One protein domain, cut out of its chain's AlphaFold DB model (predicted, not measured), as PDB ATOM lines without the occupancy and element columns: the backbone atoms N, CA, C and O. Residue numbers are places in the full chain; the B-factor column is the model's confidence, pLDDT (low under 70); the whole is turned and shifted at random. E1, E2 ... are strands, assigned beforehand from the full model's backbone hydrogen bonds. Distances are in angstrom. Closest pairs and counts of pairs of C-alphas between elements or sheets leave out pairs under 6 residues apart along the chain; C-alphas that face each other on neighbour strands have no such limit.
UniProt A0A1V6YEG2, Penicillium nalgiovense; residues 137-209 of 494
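This is residues 137 to 209 of the 494 residues of a protein of Penicillium nalgiovense (UniProt A0A1V6YEG2). Two small antiparallel and mixed sheets lie face to face as a sandwich, a four-stranded one of E1, E4, E7 and E6 and a three-stranded one of E2, E3 and E5, with the strands of the one crossing those of the other at 47 degrees. The chain changes from sheet to sheet at four links, E1 to E2, E3 to E4, E4 to E5 and E5 to E6. The printed part has 73 residues, with no named helix and seven named strands, E1 to E7 in chain order, and its class is all strand. The larger sheet has the order E1, E4, E7, E6 and is antiparallel; the smaller has the order E2, E3, E5 and is mixed. The whole is compact, with a radius of gyration of the C-alphas of 11.1 A and spans of 35 by 25 by 21 A.

In the larger sheet, E1 is residues 142 to 144, beginning at C-alpha 142 at (171.663, 194.218, 298.007). E4 is residues 169 to 175, 18.4 A long; E7 is residues 201 to 205, 13.5 A long, ending at C-alpha 205 at (188.196, 196.425, 293.820); E6 is residues 193 to 195. In the smaller sheet, E2 is residues 148 to 155, 20.8 A long, beginning at C-alpha 148 at (181.690, 186.093, 296.049). E3 is residues 158 to 164, 19.2 A long, and E5 is residues 183 to 186.

In the larger sheet the inner strands E4 and E7 are antiparallel at 155 degrees, with N 171 and O 203 2.8 A apart, within hydrogen-bond range. The edge strand E1 is antiparallel to E4, with N 174 and O 142 at 2.8 A. The other edge strand, E6, forms a hairpin with E7, with N 202 and O 194 at 2.9 A. From edge to edge the strands' lines turn by 77 degrees. In the smaller sheet E2 and E3 form a hairpin, with N 153 and O 160 at 2.8 A. E3 and E5 are parallel at 24 degrees, with N 161 and O 185 at 2.8 A. Between the sheets, the closest C-alphas of E5 and E7 are those of Ile 184 and Gly 203, 7.1 A apart. The parts of the sheets that face each other are 10.2 A centre to centre, and E2 and E7, for instance, are apart.

The C-alphas farthest apart are those of Ala 179 and Pro 209, at 35.6 A. The printed part has no cut and no long link; E4 to E5 and E5 to E6 are short, and the others are tight. The mean pLDDT of the printed part is 91.4, and no printed residue is under 70.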
ATOM      1  N   TYR A 137     174.762 189.779 291.636       91.44
ATOM      2  CA  TYR A 137     174.121 190.386 292.800       91.44
ATOM      3  C   TYR A 137     174.127 189.440 294.006       91.44
ATOM      4  O   TYR A 137     174.040 188.224 293.872       91.44
ATOM      5  N   TRP A 138     174.191 190.026 295.201       91.25
ATOM      6  CA  TRP A 138     174.188 189.339 296.494       91.25
ATOM      7  C   TRP A 138     173.122 189.957 297.410       91.25
ATOM      8  O   TRP A 138     172.865 191.155 297.310       91.25
ATOM      9  N   SER A 139     172.492 189.160 298.286       84.00
ATOM     10  CA  SER A 139     171.276 189.547 299.035       84.00
ATOM     11  C   SER A 139     171.447 189.766 300.550       84.00
ATOM     12  O   SER A 139     170.474 190.088 301.225       84.00
ATOM     13  N   LEU A 140     172.663 189.655 301.108       71.69
ATOM     14  CA  LEU A 140     172.956 189.987 302.525       71.69
ATOM     15  C   LEU A 140     172.627 191.459 302.841       71.69
ATOM     16  O   LEU A 140     172.011 191.814 303.841       71.69
ATOM     17  N   VAL A 141     173.090 192.293 301.920       82.88
ATOM     18  CA  VAL A 141     172.811 193.693 301.626       82.88
ATOM     19  C   VAL A 141     172.756 193.671 300.101       82.88
ATOM     20  O   VAL A 141     173.570 192.965 299.500       82.88
ATOM     21  N   VAL A 142     171.809 194.358 299.463       89.31
ATOM     22  CA  VAL A 142     171.663 194.218 298.007       89.31
ATOM     23  C   VAL A 142     172.834 194.922 297.335       89.31
ATOM     24  O   VAL A 142     172.918 196.151 297.347       89.31
ATOM     25  N   ILE A 143     173.770 194.137 296.811       91.75
ATOM     26  CA  ILE A 143     175.044 194.614 296.271       91.75
ATOM     27  C   ILE A 143     175.307 193.912 294.946       91.75
ATOM     28  O   ILE A 143     175.192 192.691 294.861       91.75
ATOM     29  N   LYS A 144     175.738 194.670 293.942       93.00
ATOM     30  CA  LYS A 144     176.333 194.147 292.712       93.00
ATOM     31  C   LYS A 144     177.847 194.132 292.890       93.00
ATOM     32  O   LYS A 144     178.427 195.191 293.082       93.00
ATOM     33  N   ALA A 145     178.491 192.966 292.867       89.94
ATOM     34  CA  ALA A 145     179.920 192.869 293.196       89.94
ATOM     35  C   ALA A 145     180.729 191.887 292.350       89.94
ATOM     36  O   ALA A 145     181.894 192.162 292.119       89.94
ATOM     37  N   GLY A 146     180.171 190.768 291.877       89.50
ATOM     38  CA  GLY A 146     180.939 189.735 291.158       89.50
ATOM     39  C   GLY A 146     181.054 188.417 291.929       89.50
ATOM     40  O   GLY A 146     180.035 187.925 292.401       89.50
ATOM     41  N   TYR A 147     182.267 187.851 292.016       94.06
ATOM     42  CA  TYR A 147     182.514 186.425 292.298       94.06
ATOM     43  C   TYR A 147     181.943 185.896 293.620       94.06
ATOM     44  O   TYR A 147     181.228 184.898 293.589       94.06
ATOM     45  N   LEU A 148     182.244 186.523 294.763       95.00
ATOM     46  CA  LEU A 148     181.690 186.093 296.049       95.00
ATOM     47  C   LEU A 148     181.678 187.224 297.078       95.00
ATOM     48  O   LEU A 148     182.708 187.840 297.338       95.00
ATOM     49  N   ILE A 149     180.535 187.424 297.738       94.94
ATOM     50  CA  ILE A 149     180.435 188.195 298.984       94.94
ATOM     51  C   ILE A 149     180.084 187.231 300.116       94.94
ATOM     52  O   ILE A 149     179.067 186.545 300.063       94.94
ATOM     53  N   ARG A 150     180.933 187.178 301.146       94.56
ATOM     54  CA  ARG A 150     180.790 186.279 302.300       94.56
ATOM     55  C   ARG A 150     180.039 186.940 303.441       94.56
ATOM     56  O   ARG A 150     179.101 186.361 303.979       94.56
ATOM     57  N   THR A 151     180.454 188.146 303.827       94.50
ATOM     58  CA  THR A 151     179.832 188.874 304.937       94.50
ATOM     59  C   THR A 151     179.691 190.356 304.627       94.50
ATOM     60  O   THR A 151     180.448 190.926 303.841       94.50
ATOM     61  N   ALA A 152     178.712 190.980 305.280       93.38
ATOM     62  CA  ALA A 152     178.486 192.413 305.242       93.38
ATOM     63  C   ALA A 152     178.180 192.913 306.658       93.38
ATOM     64  O   ALA A 152     177.254 192.431 307.310       93.38
ATOM     65  N   HIS A 153     178.951 193.890 307.130       93.00
ATOM     66  CA  HIS A 153     178.766 194.522 308.432       93.00
ATOM     67  C   HIS A 153     178.672 196.033 308.273       93.00
ATOM     68  O   HIS A 153     179.537 196.663 307.668       93.00
ATOM     69  N   LEU A 154     177.639 196.629 308.856       91.00
ATOM     70  CA  LEU A 154     177.489 198.075 308.908       91.00
ATOM     71  C   LEU A 154     178.049 198.595 310.235       91.00
ATOM     72  O   LEU A 154     177.515 198.282 311.296       91.00
ATOM     73  N   ILE A 155     179.114 199.396 310.181       90.88
ATOM     74  CA  ILE A 155     179.755 199.987 311.366       90.88
ATOM     75  C   ILE A 155     179.932 201.485 311.119       90.88
ATOM     76  O   ILE A 155     180.597 201.876 310.162       90.88
ATOM     77  N   ASN A 156     179.353 202.336 311.973       89.31
ATOM     78  CA  ASN A 156     179.445 203.802 311.867       89.31
ATOM     79  C   ASN A 156     179.061 204.354 310.475       89.31
ATOM     80  O   ASN A 156     179.696 205.281 309.967       89.31
ATOM     81  N   ASN A 157     178.032 203.772 309.849       90.12
ATOM     82  CA  ASN A 157     177.591 204.044 308.472       90.12
ATOM     83  C   ASN A 157     178.633 203.734 307.378       90.12
ATOM     84  O   ASN A 157     178.500 204.207 306.252       90.12
ATOM     85  N   SER A 158     179.659 202.940 307.675       91.75
ATOM     86  CA  SER A 158     180.562 202.358 306.682       91.75
ATOM     87  C   SER A 158     180.240 200.878 306.509       91.75
ATOM     88  O   SER A 158     180.109 200.143 307.493       91.75
ATOM     89  N   LEU A 159     180.080 200.451 305.256       93.88
ATOM     90  CA  LEU A 159     179.783 199.066 304.922       93.88
ATOM     91  C   LEU A 159     181.091 198.291 304.756       93.88
ATOM     92  O   LEU A 159     181.856 198.556 303.833       93.88
ATOM     93  N   ARG A 160     181.345 197.337 305.650       95.50
ATOM     94  CA  ARG A 160     182.498 196.437 305.599       95.50
ATOM     95  C   ARG A 160     182.081 195.108 304.995       95.50
ATOM     96  O   ARG A 160     181.259 194.399 305.573       95.50
ATOM     97  N   LEU A 161     182.657 194.791 303.851       95.38
ATOM     98  CA  LEU A 161     182.415 193.576 303.095       95.38
ATOM     99  C   LEU A 161     183.615 192.645 303.226       95.38
ATOM    100  O   LEU A 161     184.763 193.097 303.235       95.38
ATOM    101  N   THR A 162     183.346 191.347 303.295       95.56
ATOM    102  CA  THR A 162     184.362 190.319 303.060       95.56
ATOM    103  C   THR A 162     183.937 189.443 301.898       95.56
ATOM    104  O   THR A 162     182.742 189.196 301.710       95.56
ATOM    105  N   GLY A 163     184.892 188.990 301.096       94.56
ATOM    106  CA  GLY A 163     184.594 188.222 299.897       94.56
ATOM    107  C   GLY A 163     185.814 187.959 299.036       94.56
ATOM    108  O   GLY A 163     186.948 188.233 299.427       94.56
ATOM    109  N   ASP A 164     185.551 187.465 297.834       95.25
ATOM    110  CA  ASP A 164     186.567 187.037 296.886       95.25
ATOM    111  C   ASP A 164     186.275 187.671 295.528       95.25
ATOM    112  O   ASP A 164     185.122 187.819 295.109       95.25
ATOM    113  N   VAL A 165     187.344 188.037 294.832       94.38
ATOM    114  CA  VAL A 165     187.304 188.591 293.481       94.38
ATOM    115  C   VAL A 165     188.228 187.775 292.589       94.38
ATOM    116  O   VAL A 165     189.320 187.400 292.999       94.38
ATOM    117  N   ASN A 166     187.793 187.507 291.361       93.88
ATOM    118  CA  ASN A 166     188.575 186.798 290.342       93.88
ATOM    119  C   ASN A 166     188.918 187.684 289.127       93.88
ATOM    120  O   ASN A 166     189.537 187.223 288.170       93.88
ATOM    121  N   ALA A 167     188.477 188.942 289.145       94.38
ATOM    122  CA  ALA A 167     188.736 189.968 288.143       94.38
ATOM    123  C   ALA A 167     188.523 191.354 288.769       94.38
ATOM    124  O   ALA A 167     187.842 191.481 289.788       94.38
ATOM    125  N   THR A 168     189.094 192.400 288.159       95.69
ATOM    126  CA  THR A 168     188.887 193.776 288.633       95.69
ATOM    127  C   THR A 168     187.414 194.105 288.472       95.69
ATOM    128  O   THR A 168     186.855 193.930 287.385       95.69
ATOM    129  N   ARG A 169     186.777 194.550 289.555       92.94
ATOM    130  CA  ARG A 169     185.325 194.641 289.590       92.94
ATOM    131  C   ARG A 169     184.833 195.835 290.384       92.94
ATOM    132  O   ARG A 169     185.403 196.218 291.402       92.94
ATOM    133  N   GLU A 170     183.759 196.424 289.876       94.56
ATOM    134  CA  GLU A 170     183.013 197.451 290.583       94.56
ATOM    135  C   GLU A 170     182.032 196.798 291.557       94.56
ATOM    136  O   GLU A 170     181.304 195.869 291.194       94.56
ATOM    137  N   ILE A 171     182.039 197.304 292.786       94.69
ATOM    138  CA  ILE A 171     181.073 196.996 293.827       94.69
ATOM    139  C   ILE A 171     180.108 198.172 293.921       94.69
ATOM    140  O   ILE A 171     180.525 199.276 294.264       94.69
ATOM    141  N   GLU A 172     178.829 197.928 293.660       93.81
ATOM    142  CA  GLU A 172     177.745 198.902 293.780       93.81
ATOM    143  C   GLU A 172     176.773 198.458 294.875       93.81
ATOM    144  O   GLU A 172     176.230 197.351 294.839       93.81
ATOM    145  N   VAL A 173     176.533 199.327 295.857       92.44
ATOM    146  CA  VAL A 173     175.571 199.081 296.933       92.44
ATOM    147  C   VAL A 173     174.211 199.625 296.518       92.44
ATOM    148  O   VAL A 173     174.001 200.836 296.498       92.44
ATOM    149  N   ILE A 174     173.291 198.714 296.217       89.62
ATOM    150  CA  ILE A 174     171.945 199.024 295.725       89.62
ATOM    151  C   ILE A 174     171.007 199.364 296.881       89.62
ATOM    152  O   ILE A 174     170.269 200.343 296.825       89.62
ATOM    153  N   CYS A 175     171.032 198.563 297.947       86.88
ATOM    154  CA  CYS A 175     170.189 198.784 299.116       86.88
ATOM    155  C   CYS A 175     170.941 198.421 300.388       86.88
ATOM    156  O   CYS A 175     171.520 197.341 300.473       86.88
ATOM    157  N   SER A 176     170.904 199.311 301.385       85.62
ATOM    158  CA  SER A 176     171.509 199.095 302.700       85.62
ATOM    159  C   SER A 176     170.609 199.611 303.831       85.62
ATOM    160  O   SER A 176     169.799 200.509 303.587       85.62
ATOM    161  N   PRO A 177     170.781 199.122 305.074       80.50
ATOM    162  CA  PRO A 177     170.008 199.600 306.223       80.50
ATOM    163  C   PRO A 177     170.291 201.062 306.605       80.50
ATOM    164  O   PRO A 177     169.502 201.677 307.313       80.50
ATOM    165  N   ALA A 178     171.426 201.626 306.179       82.62
ATOM    166  CA  ALA A 178     171.782 203.004 306.492       82.62
ATOM    167  C   ALA A 178     171.103 203.980 305.521       82.62
ATOM    168  O   ALA A 178     171.171 203.795 304.308       82.62
ATOM    169  N   ALA A 179     170.557 205.080 306.049       78.50
ATOM    170  CA  ALA A 179     170.032 206.184 305.237       78.50
ATOM    171  C   ALA A 179     171.108 206.826 304.340       78.50
ATOM    172  O   ALA A 179     170.834 207.276 303.231       78.50
ATOM    173  N   SER A 180     172.350 206.866 304.827       83.25
ATOM    174  CA  SER A 180     173.499 207.374 304.087       83.25
ATOM    175  C   SER A 180     174.747 206.591 304.470       83.25
ATOM    176  O   SER A 180     175.129 206.559 305.643       83.25
ATOM    177  N   LEU A 181     175.372 205.960 303.477       89.00
ATOM    178  CA  LEU A 181     176.664 205.303 303.628       89.00
ATOM    179  C   LEU A 181     177.792 206.323 303.462       89.00
ATOM    180  O   LEU A 181     177.798 207.112 302.520       89.00
ATOM    181  N   LYS A 182     178.766 206.275 304.371       90.12
ATOM    182  CA  LYS A 182     179.973 207.114 304.347       90.12
ATOM    183  C   LYS A 182     181.094 206.525 303.489       90.12
ATOM    184  O   LYS A 182     182.010 207.250 303.125       90.12
ATOM    185  N   GLY A 183     181.051 205.223 303.210       93.62
ATOM    186  CA  GLY A 183     182.095 204.525 302.469       93.62
ATOM    187  C   GLY A 183     181.918 203.010 302.487       93.62
ATOM    188  O   GLY A 183     181.122 202.473 303.265       93.62
ATOM    189  N   ILE A 184     182.702 202.340 301.648       95.31
ATOM    190  CA  ILE A 184     182.763 200.883 301.523       95.31
ATOM    191  C   ILE A 184     184.179 200.447 301.896       95.31
ATOM    192  O   ILE A 184     185.148 201.077 301.477       95.31
ATOM    193  N   ALA A 185     184.303 199.374 302.666       95.81
ATOM    194  CA  ALA A 185     185.559 198.665 302.855       95.81
ATOM    195  C   ALA A 185     185.405 197.219 302.381       95.81
ATOM    196  O   ALA A 185     184.363 196.612 302.623       95.81
ATOM    197  N   PHE A 186     186.427 196.669 301.737       95.62
ATOM    198  CA  PHE A 186     186.445 195.298 301.233       95.62
ATOM    199  C   PHE A 186     187.692 194.579 301.749       95.62
ATOM    200  O   PHE A 186     188.796 195.090 301.607       95.62
ATOM    201  N   ASN A 187     187.519 193.428 302.408       94.88
ATOM    202  CA  ASN A 187     188.603 192.656 303.038       94.88
ATOM    203  C   ASN A 187     189.526 193.494 303.956       94.88
ATOM    204  O   ASN A 187     190.710 193.213 304.097       94.88
ATOM    205  N   GLY A 188     188.967 194.521 304.610       93.25
ATOM    206  CA  GLY A 188     189.688 195.426 305.514       93.25
ATOM    207  C   GLY A 188     190.229 196.702 304.859       93.25
ATOM    208  O   GLY A 188     190.508 197.662 305.578       93.25
ATOM    209  N   GLU A 189     190.299 196.769 303.529       93.00
ATOM    210  CA  GLU A 189     190.760 197.951 302.796       93.00
ATOM    211  C   GLU A 189     189.608 198.913 302.499       93.00
ATOM    212  O   GLU A 189     188.551 198.510 302.014       93.00
ATOM    213  N   VAL A 190     189.796 200.205 302.778       95.12
ATOM    214  CA  VAL A 190     188.796 201.240 302.476       95.12
ATOM    215  C   VAL A 190     188.862 201.593 300.993       95.12
ATOM    216  O   VAL A 190     189.906 202.008 300.492       95.12
ATOM    217  N   LEU A 191     187.736 201.464 300.296       95.50
ATOM    218  CA  LEU A 191     187.643 201.765 298.874       95.50
ATOM    219  C   LEU A 191     187.459 203.265 298.643       95.50
ATOM    220  O   LEU A 191     186.763 203.951 299.393       95.50
ATOM    221  N   GLN A 192     188.017 203.765 297.540       95.00
ATOM    222  CA  GLN A 192     187.610 205.059 297.004       95.00
ATOM    223  C   GLN A 192     186.212 204.925 296.408       95.00
ATOM    224  O   GLN A 192     186.002 204.139 295.482       95.00
ATOM    225  N   THR A 193     185.260 205.679 296.957       95.00
ATOM    226  CA  THR A 193     183.853 205.580 296.569       95.00
ATOM    227  C   THR A 193     183.357 206.807 295.822       95.00
ATOM    228  O   THR A 193     183.678 207.937 296.189       95.00
ATOM    229  N   SER A 194     182.491 206.586 294.841       94.56
ATOM    230  CA  SER A 194     181.720 207.613 294.137       94.56
ATOM    231  C   SER A 194     180.231 207.252 294.164       94.56
ATOM    232  O   SER A 194     179.845 206.200 294.678       94.56
ATOM    233  N   LYS A 195     179.370 208.140 293.654       91.56
ATOM    234  CA  LYS A 195     177.949 207.836 293.465       91.56
ATOM    235  C   LYS A 195     177.660 207.548 291.998       91.56
ATOM    236  O   LYS A 195     178.125 208.293 291.136       91.56
ATOM    237  N   THR A 196     176.851 206.525 291.734       88.12
ATOM    238  CA  THR A 196     176.283 206.281 290.403       88.12
ATOM    239  C   THR A 196     175.310 207.403 290.035       88.12
ATOM    240  O   THR A 196     174.852 208.166 290.894       88.12
ATOM    241  N   SER A 197     174.903 207.468 288.766       85.06
ATOM    242  CA  SER A 197     173.829 208.366 288.309       85.06
ATOM    243  C   SER A 197     172.508 208.170 289.068       85.06
ATOM    244  O   SER A 197     171.707 209.097 289.158       85.06
ATOM    245  N   ASN A 198     172.295 206.991 289.659       80.12
ATOM    246  CA  ASN A 198     171.106 206.654 290.442       80.12
ATOM    247  C   ASN A 198     171.253 206.945 291.943       80.12
ATOM    248  O   ASN A 198     170.299 206.732 292.696       80.12
ATOM    249  N   GLY A 199     172.417 207.452 292.367       85.25
ATOM    250  CA  GLY A 199     172.729 207.820 293.747       85.25
ATOM    251  C   GLY A 199     173.321 206.695 294.600       85.25
ATOM    252  O   GLY A 199     173.633 206.945 295.766       85.25
ATOM    253  N   ASN A 200     173.504 205.496 294.035       88.88
ATOM    254  CA  ASN A 200     174.073 204.341 294.732       88.88
ATOM    255  C   ASN A 200     175.564 204.557 294.985       88.88
ATOM    256  O   ASN A 200     176.258 205.147 294.157       88.88
ATOM    257  N   LEU A 201     176.064 204.077 296.121       92.88
ATOM    258  CA  LEU A 201     177.487 204.152 296.432       92.88
ATOM    259  C   LEU A 201     178.221 203.030 295.689       92.88
ATOM    260  O   LEU A 201     177.860 201.864 295.847       92.88
ATOM    261  N   GLN A 202     179.250 203.375 294.919       94.81
ATOM    262  CA  GLN A 202     180.089 202.412 294.203       94.81
ATOM    263  C   GLN A 202     181.564 202.565 294.582       94.81
ATOM    264  O   GLN A 202     181.994 203.647 294.978       94.81
ATOM    265  N   GLY A 203     182.346 201.501 294.422       95.38
ATOM    266  CA  GLY A 203     183.804 201.502 294.550       95.38
ATOM    267  C   GLY A 203     184.435 200.398 293.702       95.38
ATOM    268  O   GLY A 203     183.771 199.425 293.355       95.38
ATOM    269  N   ILE A 204     185.714 200.535 293.353       96.38
ATOM    270  CA  ILE A 204     186.426 199.555 292.517       96.38
ATOM    271  C   ILE A 204     187.353 198.711 293.388       96.38
ATOM    272  O   ILE A 204     188.213 199.253 294.082       96.38
ATOM    273  N   VAL A 205     187.228 197.388 293.285       95.56
ATOM    274  CA  VAL A 205     188.196 196.425 293.820       95.56
ATOM    275  C   VAL A 205     189.091 195.967 292.677       95.56
ATOM    276  O   VAL A 205     188.626 195.387 291.692       95.56
ATOM    277  N   ARG A 206     190.388 196.263 292.785       93.81
ATOM    278  CA  ARG A 206     191.378 195.860 291.782       93.81
ATOM    279  C   ARG A 206     191.819 194.425 292.024       93.81
ATOM    280  O   ARG A 206     192.097 194.037 293.152       93.81
ATOM    281  N   TYR A 207     191.919 193.668 290.941       93.88
ATOM    282  CA  TYR A 207     192.406 192.298 290.942       93.88
ATOM    283  C   TYR A 207     193.737 192.241 290.205       93.88
ATOM    284  O   TYR A 207     193.779 192.358 288.978       93.88
ATOM    285  N   ASN A 208     194.809 192.060 290.970       92.12
ATOM    286  CA  ASN A 208     196.174 191.981 290.467       92.12
ATOM    287  C   ASN A 208     196.758 190.620 290.876       92.12
ATOM    288  O   ASN A 208     197.344 190.530 291.956       92.12
ATOM    289  N   PRO A 209     196.559 189.556 290.074       90.44
ATOM    290  CA  PRO A 209     197.008 188.219 290.434       90.44
ATOM    291  C   PRO A 209     198.537 188.168 290.529       90.44
ATOM    292  O   PRO A 209     199.215 188.676 289.631       90.44
TER     293      PRO A 209